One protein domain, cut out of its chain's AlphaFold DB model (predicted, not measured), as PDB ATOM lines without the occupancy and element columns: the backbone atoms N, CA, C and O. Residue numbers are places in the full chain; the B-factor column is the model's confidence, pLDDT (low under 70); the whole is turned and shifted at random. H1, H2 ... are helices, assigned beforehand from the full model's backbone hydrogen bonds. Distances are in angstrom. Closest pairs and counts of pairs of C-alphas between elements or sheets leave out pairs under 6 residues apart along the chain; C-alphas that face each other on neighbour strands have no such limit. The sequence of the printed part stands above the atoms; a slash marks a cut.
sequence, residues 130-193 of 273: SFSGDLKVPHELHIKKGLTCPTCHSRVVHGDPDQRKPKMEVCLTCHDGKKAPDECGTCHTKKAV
ATOM      1  N   SER A 130     193.917 174.068 213.308       82.75
ATOM      2  CA  SER A 130     194.731 173.995 214.534       82.75
ATOM      3  C   SER A 130     194.585 175.252 215.408       82.75
ATOM      4  O   SER A 130     194.018 176.263 214.996       82.75
ATOM      5  N   PHE A 131     195.135 175.218 216.630       77.19
ATOM      6  CA  PHE A 131     195.168 176.373 217.547       77.19
ATOM      7  C   PHE A 131     195.939 177.567 217.028       77.19
ATOM      8  O   PHE A 131     195.454 178.690 217.113       77.19
ATOM      9  N   SER A 132     197.059 177.318 216.375       75.38
ATOM     10  CA  SER A 132     197.803 178.330 215.638       75.38
ATOM     11  C   SER A 132     197.094 178.816 214.365       75.38
ATOM     12  O   SER A 132     197.509 179.821 213.795       75.38
ATOM     13  N   GLY A 133     196.052 178.121 213.889       77.38
ATOM     14  CA  GLY A 133     195.347 178.437 212.642       77.38
ATOM     15  C   GLY A 133     196.154 178.151 211.370       77.38
ATOM     16  O   GLY A 133     195.738 178.532 210.276       77.38
ATOM     17  N   ASP A 134     197.309 177.499 211.498       78.62
ATOM     18  CA  ASP A 134     198.265 177.201 210.427       78.62
ATOM     19  C   ASP A 134     197.967 175.888 209.691       78.62
ATOM     20  O   ASP A 134     198.427 175.700 208.563       78.62
ATOM     21  N   LEU A 135     197.182 175.001 210.306       86.75
ATOM     22  CA  LEU A 135     196.800 173.701 209.764       86.75
ATOM     23  C   LEU A 135     195.278 173.589 209.660       86.75
ATOM     24  O   LEU A 135     194.565 173.979 210.575       86.75
ATOM     25  N   LYS A 136     194.797 173.017 208.561       89.69
ATOM     26  CA  LYS A 136     193.448 172.520 208.310       89.69
ATOM     27  C   LYS A 136     193.393 171.109 208.872       89.69
ATOM     28  O   LYS A 136     194.018 170.201 208.333       89.69
ATOM     29  N   VAL A 137     192.678 170.948 209.974       90.69
ATOM     30  CA  VAL A 137     192.480 169.660 210.640       90.69
ATOM     31  C   VAL A 137     190.990 169.551 210.962       90.69
ATOM     32  O   VAL A 137     190.583 169.848 212.087       90.69
ATOM     33  N   PRO A 138     190.151 169.213 209.967       90.81
ATOM     34  CA  PRO A 138     188.720 169.017 210.172       90.81
ATOM     35  C   PRO A 138     188.496 167.763 211.020       90.81
ATOM     36  O   PRO A 138     188.508 166.646 210.499       90.81
ATOM     37  N   HIS A 139     188.329 167.932 212.333       91.31
ATOM     38  CA  HIS A 139     188.241 166.806 213.274       91.31
ATOM     39  C   HIS A 139     187.061 165.887 212.943       91.31
ATOM     40  O   HIS A 139     187.210 164.671 212.957       91.31
ATOM     41  N   GLU A 140     185.926 166.457 212.532       90.19
ATOM     42  CA  GLU A 140     184.741 165.697 212.118       90.19
ATOM     43  C   GLU A 140     185.043 164.678 211.007       90.19
ATOM     44  O   GLU A 140     184.586 163.537 211.072       90.19
ATOM     45  N   LEU A 141     185.846 165.055 210.004       90.50
ATOM     46  CA  LEU A 141     186.211 164.142 208.918       90.50
ATOM     47  C   LEU A 141     187.090 162.996 209.422       90.50
ATOM     48  O   LEU A 141     186.884 161.857 209.014       90.50
ATOM     49  N   HIS A 142     188.033 163.279 210.321       91.81
ATOM     50  CA  HIS A 142     188.932 162.271 210.883       91.81
ATOM     51  C   HIS A 142     188.175 161.280 211.779       91.81
ATOM     52  O   HIS A 142     188.351 160.071 211.649       91.81
ATOM     53  N   ILE A 143     187.252 161.769 212.609       90.75
ATOM     54  CA  ILE A 143     186.413 160.925 213.472       90.75
ATOM     55  C   ILE A 143     185.463 160.062 212.639       90.75
ATOM     56  O   ILE A 143     185.326 158.871 212.904       90.75
ATOM     57  N   LYS A 144     184.860 160.611 211.572       91.44
ATOM     58  CA  LYS A 144     184.031 159.835 210.626       91.44
ATOM     59  C   LYS A 144     184.807 158.715 209.926       91.44
ATOM     60  O   LYS A 144     184.194 157.781 209.416       91.44
ATOM     61  N   LYS A 145     186.140 158.793 209.888       92.12
ATOM     62  CA  LYS A 145     187.026 157.724 209.403       92.12
ATOM     63  C   LYS A 145     187.432 156.724 210.492       92.12
ATOM     64  O   LYS A 145     188.239 155.845 210.215       92.12
ATOM     65  N   GLY A 146     186.859 156.827 211.690       91.06
ATOM     66  CA  GLY A 146     187.099 155.918 212.809       91.06
ATOM     67  C   GLY A 146     188.314 156.275 213.665       91.06
ATOM     68  O   GLY A 146     188.726 155.456 214.479       91.06
ATOM     69  N   LEU A 147     188.901 157.464 213.492       91.62
ATOM     70  CA  LEU A 147     190.047 157.900 214.291       91.62
ATOM     71  C   LEU A 147     189.589 158.467 215.642       91.62
ATOM     72  O   LEU A 147     188.570 159.160 215.733       91.62
ATOM     73  N   THR A 148     190.371 158.200 216.684       91.44
ATOM     74  CA  THR A 148     190.124 158.692 218.045       91.44
ATOM     75  C   THR A 148     191.012 159.889 218.376       91.44
ATOM     76  O   THR A 148     192.031 160.124 217.725       91.44
ATOM     77  N   CYS A 149     190.663 160.657 219.410       90.38
ATOM     78  CA  CYS A 149     191.465 161.791 219.867       90.38
ATOM     79  C   CYS A 149     192.927 161.380 220.147       90.38
ATOM     80  O   CYS A 149     193.822 162.035 219.599       90.38
ATOM     81  N   PRO A 150     193.209 160.286 220.892       89.69
ATOM     82  CA  PRO A 150     194.583 159.864 221.171       89.69
ATOM     83  C   PRO A 150     195.359 159.397 219.941       89.69
ATOM     84  O   PRO A 150     196.585 159.465 219.959       89.69
ATOM     85  N   THR A 151     194.680 159.035 218.841       90.88
ATOM     86  CA  THR A 151     195.354 158.662 217.584       90.88
ATOM     87  C   THR A 151     196.331 159.756 217.137       90.88
ATOM     88  O   THR A 151     197.440 159.466 216.691       90.88
ATOM     89  N   CYS A 152     195.944 161.029 217.280       90.12
ATOM     90  CA  CYS A 152     196.830 162.166 217.024       90.12
ATOM     91  C   CYS A 152     197.391 162.772 218.315       90.12
ATOM     92  O   CYS A 152     198.553 163.179 218.366       90.12
ATOM     93  N   HIS A 153     196.570 162.835 219.360       90.44
ATOM     94  CA  HIS A 153     196.895 163.416 220.656       90.44
ATOM     95  C   HIS A 153     197.352 162.338 221.653       90.44
ATOM     96  O   HIS A 153     196.810 162.209 222.746       90.44
ATOM     97  N   SER A 154     198.368 161.559 221.290       86.81
ATOM     98  CA  SER A 154     198.769 160.358 222.042       86.81
ATOM     99  C   SER A 154     199.459 160.642 223.379       86.81
ATOM    100  O   SER A 154     199.556 159.767 224.235       86.81
ATOM    101  N   ARG A 155     199.958 161.869 223.584       87.69
ATOM    102  CA  ARG A 155     200.725 162.249 224.783       87.69
ATOM    103  C   ARG A 155     200.347 163.615 225.354       87.69
ATOM    104  O   ARG A 155     201.218 164.369 225.769       87.69
ATOM    105  N   VAL A 156     199.053 163.942 225.393       89.56
ATOM    106  CA  VAL A 156     198.547 165.246 225.894       89.56
ATOM    107  C   VAL A 156     199.015 165.560 227.315       89.56
ATOM    108  O   VAL A 156     199.352 166.704 227.619       89.56
ATOM    109  N   VAL A 157     199.019 164.539 228.175       90.69
ATOM    110  CA  VAL A 157     199.344 164.663 229.601       90.69
ATOM    111  C   VAL A 157     200.701 164.028 229.890       90.69
ATOM    112  O   VAL A 157     201.594 164.698 230.395       90.69
ATOM    113  N   HIS A 158     200.893 162.762 229.507       89.25
ATOM    114  CA  HIS A 158     202.072 161.958 229.862       89.25
ATOM    115  C   HIS A 158     203.234 162.033 228.855       89.25
ATOM    116  O   HIS A 158     203.979 161.070 228.699       89.25
ATOM    117  N   GLY A 159     203.388 163.162 228.161       83.81
ATOM    118  CA  GLY A 159     204.521 163.428 227.271       83.81
ATOM    119  C   GLY A 159     205.353 164.621 227.711       83.81
ATOM    120  O   GLY A 159     204.869 165.502 228.430       83.81
ATOM    121  N   ASP A 160     206.576 164.679 227.193       85.25
ATOM    122  CA  ASP A 160     207.405 165.883 227.241       85.25
ATOM    123  C   ASP A 160     206.696 167.058 226.539       85.25
ATOM    124  O   ASP A 160     205.859 166.836 225.653       85.25
ATOM    125  N   PRO A 161     207.004 168.323 226.878       82.00
ATOM    126  CA  PRO A 161     206.327 169.486 226.300       82.00
ATOM    127  C   PRO A 161     206.270 169.516 224.761       82.00
ATOM    128  O   PRO A 161     205.288 169.992 224.190       82.00
ATOM    129  N   ASP A 162     207.286 168.990 224.072       82.69
ATOM    130  CA  ASP A 162     207.336 168.900 222.608       82.69
ATOM    131  C   ASP A 162     206.468 167.765 222.030       82.69
ATOM    132  O   ASP A 162     206.065 167.838 220.867       82.69
ATOM    133  N   GLN A 163     206.159 166.743 222.834       82.44
ATOM    134  CA  GLN A 163     205.360 165.566 222.472       82.44
ATOM    135  C   GLN A 163     203.860 165.748 222.732       82.44
ATOM    136  O   GLN A 163     203.052 165.001 222.186       82.44
ATOM    137  N   ARG A 164     203.465 166.749 223.529       86.38
ATOM    138  CA  ARG A 164     202.050 167.035 223.854       86.38
ATOM    139  C   ARG A 164     201.229 167.546 222.668       86.38
ATOM    140  O   ARG A 164     200.006 167.653 222.757       86.38
ATOM    141  N   LYS A 165     201.890 167.859 221.553       86.56
ATOM    142  CA  LYS A 165     201.269 168.224 220.277       86.56
ATOM    143  C   LYS A 165     201.505 167.128 219.232       86.56
ATOM    144  O   LYS A 165     202.610 166.581 219.187       86.56
ATOM    145  N   PRO A 166     200.522 166.851 218.356       88.31
ATOM    146  CA  PRO A 166     200.713 165.910 217.262       88.31
ATOM    147  C   PRO A 166     201.904 166.332 216.400       88.31
ATOM    148  O   PRO A 166     202.013 167.489 215.979       88.31
ATOM    149  N   LYS A 167     202.810 165.390 216.140       86.62
ATOM    150  CA  LYS A 167     203.909 165.592 215.195       86.62
ATOM    151  C   LYS A 167     203.392 165.354 213.778       86.62
ATOM    152  O   LYS A 167     202.505 164.535 213.567       86.62
ATOM    153  N   MET A 168     203.987 166.037 212.800       86.25
ATOM    154  CA  MET A 168     203.632 165.875 211.383       86.25
ATOM    155  C   MET A 168     203.725 164.415 210.920       86.25
ATOM    156  O   MET A 168     202.921 163.984 210.103       86.25
ATOM    157  N   GLU A 169     204.665 163.655 211.484       89.56
ATOM    158  CA  GLU A 169     204.827 162.219 211.246       89.56
ATOM    159  C   GLU A 169     203.524 161.435 211.435       89.56
ATOM    160  O   GLU A 169     203.186 160.617 210.584       89.56
ATOM    161  N   VAL A 170     202.738 161.747 212.474       91.06
ATOM    162  CA  VAL A 170     201.452 161.081 212.727       91.06
ATOM    163  C   VAL A 170     200.477 161.328 211.578       91.06
ATOM    164  O   VAL A 170     199.809 160.401 211.129       91.06
ATOM    165  N   CYS A 171     200.434 162.548 211.041       91.19
ATOM    166  CA  CYS A 171     199.588 162.877 209.894       91.19
ATOM    167  C   CYS A 171     200.000 162.069 208.653       91.19
ATOM    168  O   CYS A 171     199.153 161.540 207.936       91.19
ATOM    169  N   LEU A 172     201.309 161.940 208.422       90.50
ATOM    170  CA  LEU A 172     201.879 161.259 207.256       90.50
ATOM    171  C   LEU A 172     201.730 159.731 207.301       90.50
ATOM    172  O   LEU A 172     201.922 159.079 206.281       90.50
ATOM    173  N   THR A 173     201.318 159.149 208.434       92.56
ATOM    174  CA  THR A 173     200.944 157.720 208.489       92.56
ATOM    175  C   THR A 173     199.762 157.382 207.571       92.56
ATOM    176  O   THR A 173     199.624 156.240 207.125       92.56
ATOM    177  N   CYS A 174     198.912 158.375 207.284       94.50
ATOM    178  CA  CYS A 174     197.744 158.252 206.414       94.50
ATOM    179  C   CYS A 174     197.782 159.222 205.223       94.50
ATOM    180  O   CYS A 174     197.272 158.892 204.157       94.50
ATOM    181  N   HIS A 175     198.373 160.408 205.373       93.12
ATOM    182  CA  HIS A 175     198.553 161.374 204.286       93.12
ATOM    183  C   HIS A 175     199.816 161.053 203.480       93.12
ATOM    184  O   HIS A 175     200.848 161.698 203.645       93.12
ATOM    185  N   ASP A 176     199.718 160.031 202.630       91.50
ATOM    186  CA  ASP A 176     200.808 159.466 201.820       91.50
ATOM    187  C   ASP A 176     200.575 159.593 200.299       91.50
ATOM    188  O   ASP A 176     201.263 158.953 199.500       91.50
ATOM    189  N   GLY A 177     199.540 160.339 199.898       89.06
ATOM    190  CA  GLY A 177     199.116 160.493 198.505       89.06
ATOM    191  C   GLY A 177     198.337 159.291 197.955       89.06
ATOM    192  O   GLY A 177     197.845 159.348 196.828       89.06
ATOM    193  N   LYS A 178     198.187 158.207 198.731       90.88
ATOM    194  CA  LYS A 178     197.415 157.004 198.370       90.88
ATOM    195  C   LYS A 178     196.138 156.883 199.197       90.88
ATOM    196  O   LYS A 178     195.058 156.733 198.635       90.88
ATOM    197  N   LYS A 179     196.257 156.927 200.525       91.00
ATOM    198  CA  LYS A 179     195.139 156.817 201.476       91.00
ATOM    199  C   LYS A 179     194.472 158.168 201.720       91.00
ATOM    200  O   LYS A 179     193.248 158.234 201.830       91.00
ATOM    201  N   ALA A 180     195.264 159.232 201.793       92.00
ATOM    202  CA  ALA A 180     194.788 160.604 201.898       92.00
ATOM    203  C   ALA A 180     195.736 161.568 201.158       92.00
ATOM    204  O   ALA A 180     196.923 161.258 201.022       92.00
ATOM    205  N   PRO A 181     195.238 162.728 200.685       89.50
ATOM    206  CA  PRO A 181     196.053 163.682 199.933       89.50
ATOM    207  C   PRO A 181     197.197 164.233 200.791       89.50
ATOM    208  O   PRO A 181     196.971 164.642 201.931       89.50
ATOM    209  N   ASP A 182     198.415 164.250 200.267       86.62
ATOM    210  CA  ASP A 182     199.643 164.629 200.977       86.62
ATOM    211  C   ASP A 182     200.214 165.979 200.515       86.62
ATOM    212  O   ASP A 182     201.288 166.411 200.951       86.62
ATOM    213  N   GLU A 183     199.488 166.704 199.660       84.25
ATOM    214  CA  GLU A 183     199.934 168.009 199.207       84.25
ATOM    215  C   GLU A 183     199.985 168.982 200.384       84.25
ATOM    216  O   GLU A 183     199.067 169.087 201.199       84.25
ATOM    217  N   CYS A 184     201.040 169.796 200.445       80.00
ATOM    218  CA  CYS A 184     201.268 170.667 201.597       80.00
ATOM    219  C   CYS A 184     200.073 171.587 201.916       80.00
ATOM    220  O   CYS A 184     199.857 171.912 203.078       80.00
ATOM    221  N   GLY A 185     199.325 172.033 200.896       79.25
ATOM    222  CA  GLY A 185     198.174 172.939 201.036       79.25
ATOM    223  C   GLY A 185     196.873 172.267 201.496       79.25
ATOM    224  O   GLY A 185     195.922 172.973 201.864       79.25
ATOM    225  N   THR A 186     196.839 170.931 201.500       84.81
ATOM    226  CA  THR A 186     195.749 170.128 202.068       84.81
ATOM    227  C   THR A 186     195.669 170.370 203.569       84.81
ATOM    228  O   THR A 186     194.590 170.644 204.087       84.81
ATOM    229  N   CYS A 187     196.825 170.408 204.236       86.06
ATOM    230  CA  CYS A 187     196.919 170.712 205.658       86.06
ATOM    231  C   CYS A 187     197.286 172.181 205.896       86.06
ATOM    232  O   CYS A 187     196.589 172.877 206.613       86.06
ATOM    233  N   HIS A 188     198.340 172.731 205.303       83.44
ATOM    234  CA  HIS A 188     198.790 174.075 205.677       83.44
ATOM    235  C   HIS A 188     197.903 175.193 205.100       83.44
ATOM    236  O   HIS A 188     197.781 175.343 203.884       83.44
ATOM    237  N   THR A 189     197.346 176.046 205.969       76.88
ATOM    238  CA  THR A 189     196.694 177.314 205.578       76.88
ATOM    239  C   THR A 189     197.729 178.374 205.209       76.88
ATOM    240  O   THR A 189     197.523 179.176 204.297       76.88
ATOM    241  N   LYS A 190     198.859 178.371 205.924       69.31
ATOM    242  CA  LYS A 190     200.035 179.214 205.717       69.31
ATOM    243  C   LYS A 190     201.256 178.380 206.085       69.31
ATOM    244  O   LYS A 190     201.358 177.907 207.212       69.31
ATOM    245  N   LYS A 191     202.192 178.202 205.154       64.19
ATOM    246  CA  LYS A 191     203.479 177.577 205.475       64.19
ATOM    247  C   LYS A 191     204.439 178.670 205.931       64.19
ATOM    248  O   LYS A 191     204.549 179.703 205.268       64.19
ATOM    249  N   ALA A 192     205.106 178.459 207.065       64.12
ATOM    250  CA  ALA A 192     206.182 179.344 207.480       64.12
ATOM    251  C   ALA A 192     207.241 179.402 206.373       64.12
ATOM    252  O   ALA A 192     207.528 178.399 205.714       64.12
ATOM    253  N   VAL A 193     207.793 180.593 206.160       63.81
ATOM    254  CA  VAL A 193     208.901 180.807 205.234       63.81
ATOM    255  C   VAL A 193     210.083 179.958 205.733       63.81
ATOM    256  O   VAL A 193     210.519 180.181 206.864       63.81
TER     257      VAL A 193
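Overview. This is residues 130 to 193 of the 273 residues of the protein "Cytochrom_NNT domain-containing protein" of Actinobacteria bacterium CG_4_10_14_0_8_um_filter_50_43 (UniProt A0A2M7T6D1). This is a winding chain with little regular structure, four very short helices, H1 to H4, strung along it in that order, no two of them touching. In the loop from H2 to H3, residues 157 to 162 stick out free. The printed part has 64 residues, 19 of them in named elements, with no named strand: all helix, compact, radius of gyration of the C-alphas 12.2 A, spans 33 by 31 by 19 A.

Arrangement. H1, residues 139 to 144, and H2, residues 149 to 152, are only just apart, their closest C-alphas at 8.2 A. H2 and H3, residues 168 to 172, are close but not clearly touching; their closest C-alphas, of Cys 152 and Val 170, are 6.4 A apart. H4, residues 184 to 187, is apart from H1, H2 and H3. Every O i to N i+4 pair is within hydrogen-bond range in H1 and H3; H2 and H4 are too short for one.

Along the chain. H1 begins at C-alpha 139 (188.241, 166.806, 213.274) and measures 8.6 A; H4 ends at C-alpha 187 (196.919, 170.712, 205.658).

Size, cuts and confidence. The printed part has no cut. H2 to H3 and H3 to H4 are long links. Residues 190 to 193 have pLDDT under 70.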